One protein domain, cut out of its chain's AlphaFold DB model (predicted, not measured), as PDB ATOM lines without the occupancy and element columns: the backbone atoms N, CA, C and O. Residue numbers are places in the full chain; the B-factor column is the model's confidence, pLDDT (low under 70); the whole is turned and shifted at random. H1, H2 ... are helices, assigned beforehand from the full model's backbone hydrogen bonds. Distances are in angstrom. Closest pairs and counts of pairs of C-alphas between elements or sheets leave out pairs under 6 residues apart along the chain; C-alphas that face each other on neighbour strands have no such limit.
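Overview. This is residues 2 to 63 of the 95 residues of an uncharacterized protein of Paenibacillus graminis (UniProt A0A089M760). The model has little regular structure: a body of loops with the short helix H1 at one end and the longer helix H2 reaching toward the other. The leading stretch, residues 2 to 12, runs along one side of the loops to H1, and residues 21 to 46, a long stretch with no named element, wind from H1 to H2. The printed part has 62 residues with two named helices, H1 then H2, and no named strand; the class is all helix, although the helices hold only 23 residues. It is compact, with a radius of gyration of the C-alphas of 12.0 A, yet elongated, spanning 37 by 24 by 18 A.

Arrangement. H1, residues 13 to 20, and H2, residues 47 to 61, are apart. In both, every O i to N i+4 pair is within hydrogen-bond range.

Along the chain. H1 begins at C-alpha 13 (9.756, 73.185, 254.529). H2 measures 20.5 A from C-alpha 47 to C-alpha 61 at (6.995, 95.464, 271.786).

Size, cuts and confidence. The C-alphas farthest apart, of Gln 20 and Ser 63, are 37.7 A apart. The printed part has no cut. The 26-residue link is long. Residues 62 to 63 have pLDDT under 70.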
ATOM      1  N   THR A   2       2.016  86.923 271.869       70.62
ATOM      2  CA  THR A   2       3.345  86.366 272.165       70.62
ATOM      3  C   THR A   2       4.202  86.411 270.906       70.62
ATOM      4  O   THR A   2       3.682  86.197 269.815       70.62
ATOM      5  N   VAL A   3       5.491  86.717 271.046       79.75
ATOM      6  CA  VAL A   3       6.453  86.700 269.933       79.75
ATOM      7  C   VAL A   3       7.546  85.689 270.253       79.75
ATOM      8  O   VAL A   3       8.020  85.648 271.388       79.75
ATOM      9  N   SER A   4       7.916  84.881 269.264       84.44
ATOM     10  CA  SER A   4       8.963  83.860 269.340       84.44
ATOM     11  C   SER A   4       9.997  84.076 268.239       84.44
ATOM     12  O   SER A   4       9.684  84.633 267.186       84.44
ATOM     13  N   LEU A   5      11.223  83.618 268.483       87.31
ATOM     14  CA  LEU A   5      12.239  83.493 267.442       87.31
ATOM     15  C   LEU A   5      11.811  82.434 266.421       87.31
ATOM     16  O   LEU A   5      11.089  81.492 266.753       87.31
ATOM     17  N   LEU A   6      12.263  82.589 265.175       88.31
ATOM     18  CA  LEU A   6      12.065  81.567 264.152       88.31
ATOM     19  C   LEU A   6      12.769  80.280 264.598       88.31
ATOM     20  O   LEU A   6      13.971  80.274 264.846       88.31
ATOM     21  N   THR A   7      12.015  79.191 264.695       90.25
ATOM     22  CA  THR A   7      12.542  77.871 265.045       90.25
ATOM     23  C   THR A   7      12.194  76.902 263.922       90.25
ATOM     24  O   THR A   7      11.022  76.548 263.775       90.25
ATOM     25  N   PRO A   8      13.169  76.505 263.088       88.88
ATOM     26  CA  PRO A   8      12.926  75.602 261.975       88.88
ATOM     27  C   PRO A   8      12.667  74.186 262.490       88.88
ATOM     28  O   PRO A   8      13.587  73.415 262.706       88.88
ATOM     29  N   LEU A   9      11.410  73.818 262.718       89.75
ATOM     30  CA  LEU A   9      11.088  72.493 263.250       89.75
ATOM     31  C   LEU A   9      11.363  71.386 262.217       89.75
ATOM     32  O   LEU A   9      11.130  71.588 261.021       89.75
ATOM     33  N   PRO A  10      11.798  70.190 262.645       86.75
ATOM     34  CA  PRO A  10      12.023  69.083 261.724       86.75
ATOM     35  C   PRO A  10      10.745  68.734 260.959       86.75
ATOM     36  O   PRO A  10       9.635  68.857 261.475       86.75
ATOM     37  N   ARG A  11      10.916  68.280 259.712       89.31
ATOM     38  CA  ARG A  11       9.833  68.011 258.741       89.31
ATOM     39  C   ARG A  11       9.047  69.244 258.276       89.31
ATOM     40  O   ARG A  11       8.046  69.086 257.583       89.31
ATOM     41  N   THR A  12       9.496  70.457 258.593       92.19
ATOM     42  CA  THR A  12       8.944  71.669 257.974       92.19
ATOM     43  C   THR A  12       9.717  72.042 256.705       92.19
ATOM     44  O   THR A  12      10.925  71.797 256.629       92.19
ATOM     45  N   PRO A  13       9.066  72.678 255.714       93.12
ATOM     46  CA  PRO A  13       9.756  73.185 254.529       93.12
ATOM     47  C   PRO A  13      10.889  74.160 254.872       93.12
ATOM     48  O   PRO A  13      11.946  74.113 254.251       93.12
ATOM     49  N   VAL A  14      10.707  74.990 255.909       91.19
ATOM     50  CA  VAL A  14      11.736  75.937 256.364       91.19
ATOM     51  C   VAL A  14      12.978  75.217 256.892       91.19
ATOM     52  O   VAL A  14      14.089  75.624 256.574       91.19
ATOM     53  N   TYR A  15      12.821  74.103 257.614       92.06
ATOM     54  CA  TYR A  15      13.958  73.290 258.046       92.06
ATOM     55  C   TYR A  15      14.704  72.672 256.864       92.06
ATOM     56  O   TYR A  15      15.930  72.728 256.820       92.06
ATOM     57  N   ALA A  16      13.978  72.122 255.885       92.56
ATOM     58  CA  ALA A  16      14.590  71.547 254.690       92.56
ATOM     59  C   ALA A  16      15.383  72.599 253.897       92.56
ATOM     60  O   ALA A  16      16.531  72.352 253.536       92.56
ATOM     61  N   GLN A  17      14.803  73.786 253.706       92.56
ATOM     62  CA  GLN A  17      15.466  74.903 253.041       92.56
ATOM     63  C   GLN A  17      16.715  75.354 253.809       92.56
ATOM     64  O   GLN A  17      17.791  75.457 253.229       92.56
ATOM     65  N   MET A  18      16.609  75.574 255.121       91.38
ATOM     66  CA  MET A  18      17.745  76.020 255.936       91.38
ATOM     67  C   MET A  18      18.872  74.981 255.997       91.38
ATOM     68  O   MET A  18      20.051  75.336 256.018       91.38
ATOM     69  N   LYS A  19      18.523  73.689 255.965       90.88
ATOM     70  CA  LYS A  19      19.495  72.595 255.872       90.88
ATOM     71  C   LYS A  19      20.200  72.573 254.513       90.88
ATOM     72  O   LYS A  19      21.413  72.391 254.474       90.88
ATOM     73  N   GLN A  20      19.475  72.799 253.415       93.19
ATOM     74  CA  GLN A  20      20.058  72.927 252.072       93.19
ATOM     75  C   GLN A  20      20.975  74.149 251.945       93.19
ATOM     76  O   GLN A  20      22.024  74.067 251.318       93.19
ATOM     77  N   GLU A  21      20.606  75.262 252.576       91.75
ATOM     78  CA  GLU A  21      21.402  76.493 252.619       91.75
ATOM     79  C   GLU A  21      22.592  76.421 253.593       91.75
ATOM     80  O   GLU A  21      23.325  77.399 253.726       91.75
ATOM     81  N   GLN A  22      22.781  75.288 254.284       89.38
ATOM     82  CA  GLN A  22      23.828  75.066 255.292       89.38
ATOM     83  C   GLN A  22      23.878  76.163 256.368       89.38
ATOM     84  O   GLN A  22      24.938  76.488 256.899       89.38
ATOM     85  N   CYS A  23      22.721  76.741 256.696       91.25
ATOM     86  CA  CYS A  23      22.619  77.841 257.647       91.25
ATOM     87  C   CYS A  23      22.153  77.393 259.039       91.25
ATOM     88  O   CYS A  23      22.050  78.224 259.933       91.25
ATOM     89  N   LEU A  24      21.886  76.104 259.269       91.00
ATOM     90  CA  LEU A  24      21.598  75.577 260.610       91.00
ATOM     91  C   LEU A  24      22.886  75.505 261.446       91.00
ATOM     92  O   LEU A  24      23.887  74.959 260.994       91.00
ATOM     93  N   LEU A  25      22.853  76.049 262.665       88.06
ATOM     94  CA  LEU A  25      23.994  76.059 263.593       88.06
ATOM     95  C   LEU A  25      24.051  74.790 264.448       88.06
ATOM     96  O   LEU A  25      25.129  74.272 264.718       88.06
ATOM     97  N   HIS A  26      22.884  74.297 264.865       86.31
ATOM     98  CA  HIS A  26      22.750  73.121 265.717       86.31
ATOM     99  C   HIS A  26      21.573  72.262 265.249       86.31
ATOM    100  O   HIS A  26      20.504  72.788 264.935       86.31
ATOM    101  N   GLU A  27      21.741  70.939 265.254       84.88
ATOM    102  CA  GLU A  27      20.642  69.974 265.058       84.88
ATOM    103  C   GLU A  27      20.123  69.414 266.401       84.88
ATOM    104  O   GLU A  27      19.200  68.602 266.429       84.88
ATOM    105  N   ASP A  28      20.676  69.886 267.527       86.56
ATOM    106  CA  ASP A  28      20.276  69.469 268.871       86.56
ATOM    107  C   ASP A  28      18.895  70.014 269.241       86.56
ATOM    108  O   ASP A  28      18.716  71.202 269.514       86.56
ATOM    109  N   TRP A  29      17.911  69.122 269.330       83.06
ATOM    110  CA  TRP A  29      16.504  69.456 269.583       83.06
ATOM    111  C   TRP A  29      16.245  70.218 270.884       83.06
ATOM    112  O   TRP A  29      15.266  70.955 270.979       83.06
ATOM    113  N   ILE A  30      17.122  70.071 271.876       86.06
ATOM    114  CA  ILE A  30      17.024  70.771 273.165       86.06
ATOM    115  C   ILE A  30      17.076  72.297 272.965       86.06
ATOM    116  O   ILE A  30      16.445  73.043 273.713       86.06
ATOM    117  N   LEU A  31      17.756  72.763 271.912       84.25
ATOM    118  CA  LEU A  31      17.916  74.184 271.596       84.25
ATOM    119  C   LEU A  31      16.717  74.770 270.821       84.25
ATOM    120  O   LEU A  31      16.621  75.977 270.628       84.25
ATOM    121  N   TYR A  32      15.750  73.954 270.396       85.56
ATOM    122  CA  TYR A  32      14.622  74.382 269.555       85.56
ATOM    123  C   TYR A  32      13.449  74.908 270.406       85.56
ATOM    124  O   TYR A  32      12.309  74.468 270.274       85.56
ATOM    125  N   ASN A  33      13.719  75.863 271.303       83.75
ATOM    126  CA  ASN A  33      12.727  76.408 272.246       83.75
ATOM    127  C   ASN A  33      12.033  77.705 271.786       83.75
ATOM    128  O   ASN A  33      11.071  78.150 272.420       83.75
ATOM    129  N   GLY A  34      12.525  78.338 270.715       80.38
ATOM    130  CA  GLY A  34      11.955  79.557 270.128       80.38
ATOM    131  C   GLY A  34      11.975  80.797 271.018       80.38
ATOM    132  O   GLY A  34      11.265  81.767 270.730       80.38
ATOM    133  N   LYS A  35      12.757  80.798 272.103       76.81
ATOM    134  CA  LYS A  35      12.782  81.895 273.080       76.81
ATOM    135  C   LYS A  35      14.174  82.399 273.417       76.81
ATOM    136  O   LYS A  35      14.307  83.614 273.555       76.81
ATOM    137  N   THR A  36      15.143  81.511 273.593       79.88
ATOM    138  CA  THR A  36      16.484  81.853 274.099       79.88
ATOM    139  C   THR A  36      17.590  81.479 273.133       79.88
ATOM    140  O   THR A  36      18.611  82.154 273.106       79.88
ATOM    141  N   ASP A  37      17.368  80.459 272.309       85.38
ATOM    142  CA  ASP A  37      18.423  79.872 271.496       85.38
ATOM    143  C   ASP A  37      18.192  80.128 270.009       85.38
ATOM    144  O   ASP A  37      17.096  79.954 269.466       85.38
ATOM    145  N   VAL A  38      19.260  80.572 269.351       87.12
ATOM    146  CA  VAL A  38      19.298  80.816 267.912       87.12
ATOM    147  C   VAL A  38      19.958  79.614 267.250       87.12
ATOM    148  O   VAL A  38      21.166  79.422 267.343       87.12
ATOM    149  N   VAL A  39      19.154  78.804 266.562       90.56
ATOM    150  CA  VAL A  39      19.598  77.535 265.951       90.56
ATOM    151  C   VAL A  39      20.031  77.671 264.487       90.56
ATOM    152  O   VAL A  39      20.304  76.673 263.826       90.56
ATOM    153  N   PHE A  40      20.097  78.895 263.956       90.69
ATOM    154  CA  PHE A  40      20.465  79.155 262.566       90.69
ATOM    155  C   PHE A  40      21.251  80.462 262.400       90.69
ATOM    156  O   PHE A  40      21.149  81.378 263.214       90.69
ATOM    157  N   HIS A  41      22.014  80.554 261.318       88.81
ATOM    158  CA  HIS A  41      22.755  81.729 260.904       88.81
ATOM    159  C   HIS A  41      21.922  82.543 259.899       88.81
ATOM    160  O   HIS A  41      21.716  82.102 258.763       88.81
ATOM    161  N   PRO A  42      21.395  83.714 260.287       86.38
ATOM    162  CA  PRO A  42      20.688  84.598 259.363       86.38
ATOM    163  C   PRO A  42      21.646  85.209 258.331       86.38
ATOM    164  O   PRO A  42      22.827  85.421 258.593       86.38
ATOM    165  N   ARG A  43      21.136  85.559 257.146       86.19
ATOM    166  CA  ARG A  43      21.952  86.239 256.130       86.19
ATOM    167  C   ARG A  43      22.201  87.692 256.542       86.19
ATOM    168  O   ARG A  43      21.251  88.448 256.731       86.19
ATOM    169  N   GLY A  44      23.472  88.083 256.635       86.00
ATOM    170  CA  GLY A  44      23.882  89.475 256.859       86.00
ATOM    171  C   GLY A  44      23.976  89.921 258.323       86.00
ATOM    172  O   GLY A  44      24.169  91.109 258.561       86.00
ATOM    173  N   MET A  45      23.857  89.010 259.295       89.62
ATOM    174  CA  MET A  45      24.123  89.294 260.713       89.62
ATOM    175  C   MET A  45      24.575  88.023 261.443       89.62
ATOM    176  O   MET A  45      24.329  86.914 260.977       89.62
ATOM    177  N   THR A  46      25.210  88.161 262.603       90.50
ATOM    178  CA  THR A  46      25.569  87.004 263.438       90.50
ATOM    179  C   THR A  46      24.372  86.509 264.258       90.50
ATOM    180  O   THR A  46      23.404  87.238 264.484       90.50
ATOM    181  N   SER A  47      24.424  85.267 264.750       88.19
ATOM    182  CA  SER A  47      23.393  84.721 265.650       88.19
ATOM    183  C   SER A  47      23.240  85.540 266.938       88.19
ATOM    184  O   SER A  47      22.121  85.747 267.401       88.19
ATOM    185  N   ALA A  48      24.347  86.071 267.471       88.62
ATOM    186  CA  ALA A  48      24.342  86.976 268.619       88.62
ATOM    187  C   ALA A  48      23.608  88.291 268.309       88.62
ATOM    188  O   ALA A  48      22.723  88.688 269.062       88.62
ATOM    189  N   GLN A  49      23.896  88.913 267.159       89.88
ATOM    190  CA  GLN A  49      23.210  90.136 266.719       89.88
ATOM    191  C   GLN A  49      21.704  89.918 266.526       89.88
ATOM    192  O   GLN A  49      20.900  90.777 266.889       89.88
ATOM    193  N   LEU A  50      21.303  88.755 265.999       91.00
ATOM    194  CA  LEU A  50      19.890  88.391 265.886       91.00
ATOM    195  C   LEU A  50      19.223  88.280 267.260       91.00
ATOM    196  O   LEU A  50      18.114  88.782 267.451       91.00
ATOM    197  N   TYR A  51      19.892  87.626 268.211       90.44
ATOM    198  CA  TYR A  51      19.367  87.456 269.560       90.44
ATOM    199  C   TYR A  51      19.226  88.795 270.292       90.44
ATOM    200  O   TYR A  51      18.164  89.083 270.846       90.44
ATOM    201  N   GLU A  52      20.245  89.653 270.226       91.19
ATOM    202  CA  GLU A  52      20.204  91.008 270.783       91.19
ATOM    203  C   GLU A  52      19.072  91.838 270.165       91.19
ATOM    204  O   GLU A  52      18.260  92.420 270.889       91.19
ATOM    205  N   GLY A  53      18.941  91.821 268.834       89.69
ATOM    206  CA  GLY A  53      17.854  92.502 268.130       89.69
ATOM    207  C   GLY A  53      16.470  91.987 268.535       89.69
ATOM    208  O   GLY A  53      15.533  92.771 268.702       89.69
ATOM    209  N   TYR A  54      16.332  90.680 268.757       89.12
ATOM    210  CA  TYR A  54      15.105  90.075 269.270       89.12
ATOM    211  C   TYR A  54      14.786  90.509 270.707       89.12
ATOM    212  O   TYR A  54      13.626  90.815 271.004       89.12
ATOM    213  N   LEU A  55      15.783  90.579 271.595       88.12
ATOM    214  CA  LEU A  55      15.602  91.078 272.960       88.12
ATOM    215  C   LEU A  55      15.154  92.542 272.960       88.12
ATOM    216  O   LEU A  55      14.188  92.893 273.642       88.12
ATOM    217  N   ASP A  56      15.793  93.378 272.150       88.12
ATOM    218  CA  ASP A  56      15.437  94.785 271.991       88.12
ATOM    219  C   ASP A  56      14.038  94.967 271.403       88.12
ATOM    220  O   ASP A  56      13.239  95.761 271.913       88.12
ATOM    221  N   PHE A  57      13.699  94.192 270.371       86.50
ATOM    222  CA  PHE A  57      12.351  94.159 269.821       86.50
ATOM    223  C   PHE A  57      11.338  93.761 270.894       86.50
ATOM    224  O   PHE A  57      10.326  94.442 271.044       86.50
ATOM    225  N   ARG A  58      11.600  92.708 271.679       82.62
ATOM    226  CA  ARG A  58      10.705  92.279 272.761       82.62
ATOM    227  C   ARG A  58      10.529  93.367 273.808       82.62
ATOM    228  O   ARG A  58       9.388  93.665 274.157       82.62
ATOM    229  N   ARG A  59      11.611  94.003 274.261       82.69
ATOM    230  CA  ARG A  59      11.553  95.128 275.208       82.69
ATOM    231  C   ARG A  59      10.660  96.250 274.680       82.69
ATOM    232  O   ARG A  59       9.793  96.727 275.403       82.69
ATOM    233  N   ARG A  60      10.800  96.628 273.404       79.25
ATOM    234  CA  ARG A  60       9.985  97.683 272.770       79.25
ATOM    235  C   ARG A  60       8.546  97.244 272.493       79.25
ATOM    236  O   ARG A  60       7.619  98.031 272.674       79.25
ATOM    237  N   PHE A  61       8.323  96.002 272.083       74.75
ATOM    238  CA  PHE A  61       6.995  95.464 271.786       74.75
ATOM    239  C   PHE A  61       6.138  95.336 273.049       74.75
ATOM    240  O   PHE A  61       4.949  95.655 273.020       74.75
ATOM    241  N   TYR A  62       6.755  94.924 274.159       69.06
ATOM    242  CA  TYR A  62       6.128  94.887 275.480       69.06
ATOM    243  C   TYR A  62       6.242  96.212 276.247       69.06
ATOM    244  O   TYR A  62       5.716  96.318 277.352       69.06
ATOM    245  N   SER A  63       6.860  97.246 275.665       69.06
ATOM    246  CA  SER A  63       6.847  98.581 276.259       69.06
ATOM    247  C   SER A  63       5.444  99.199 276.188       69.06
ATOM    248  O   SER A  63       4.714  99.073 275.197       69.06
TER     249      SER A  63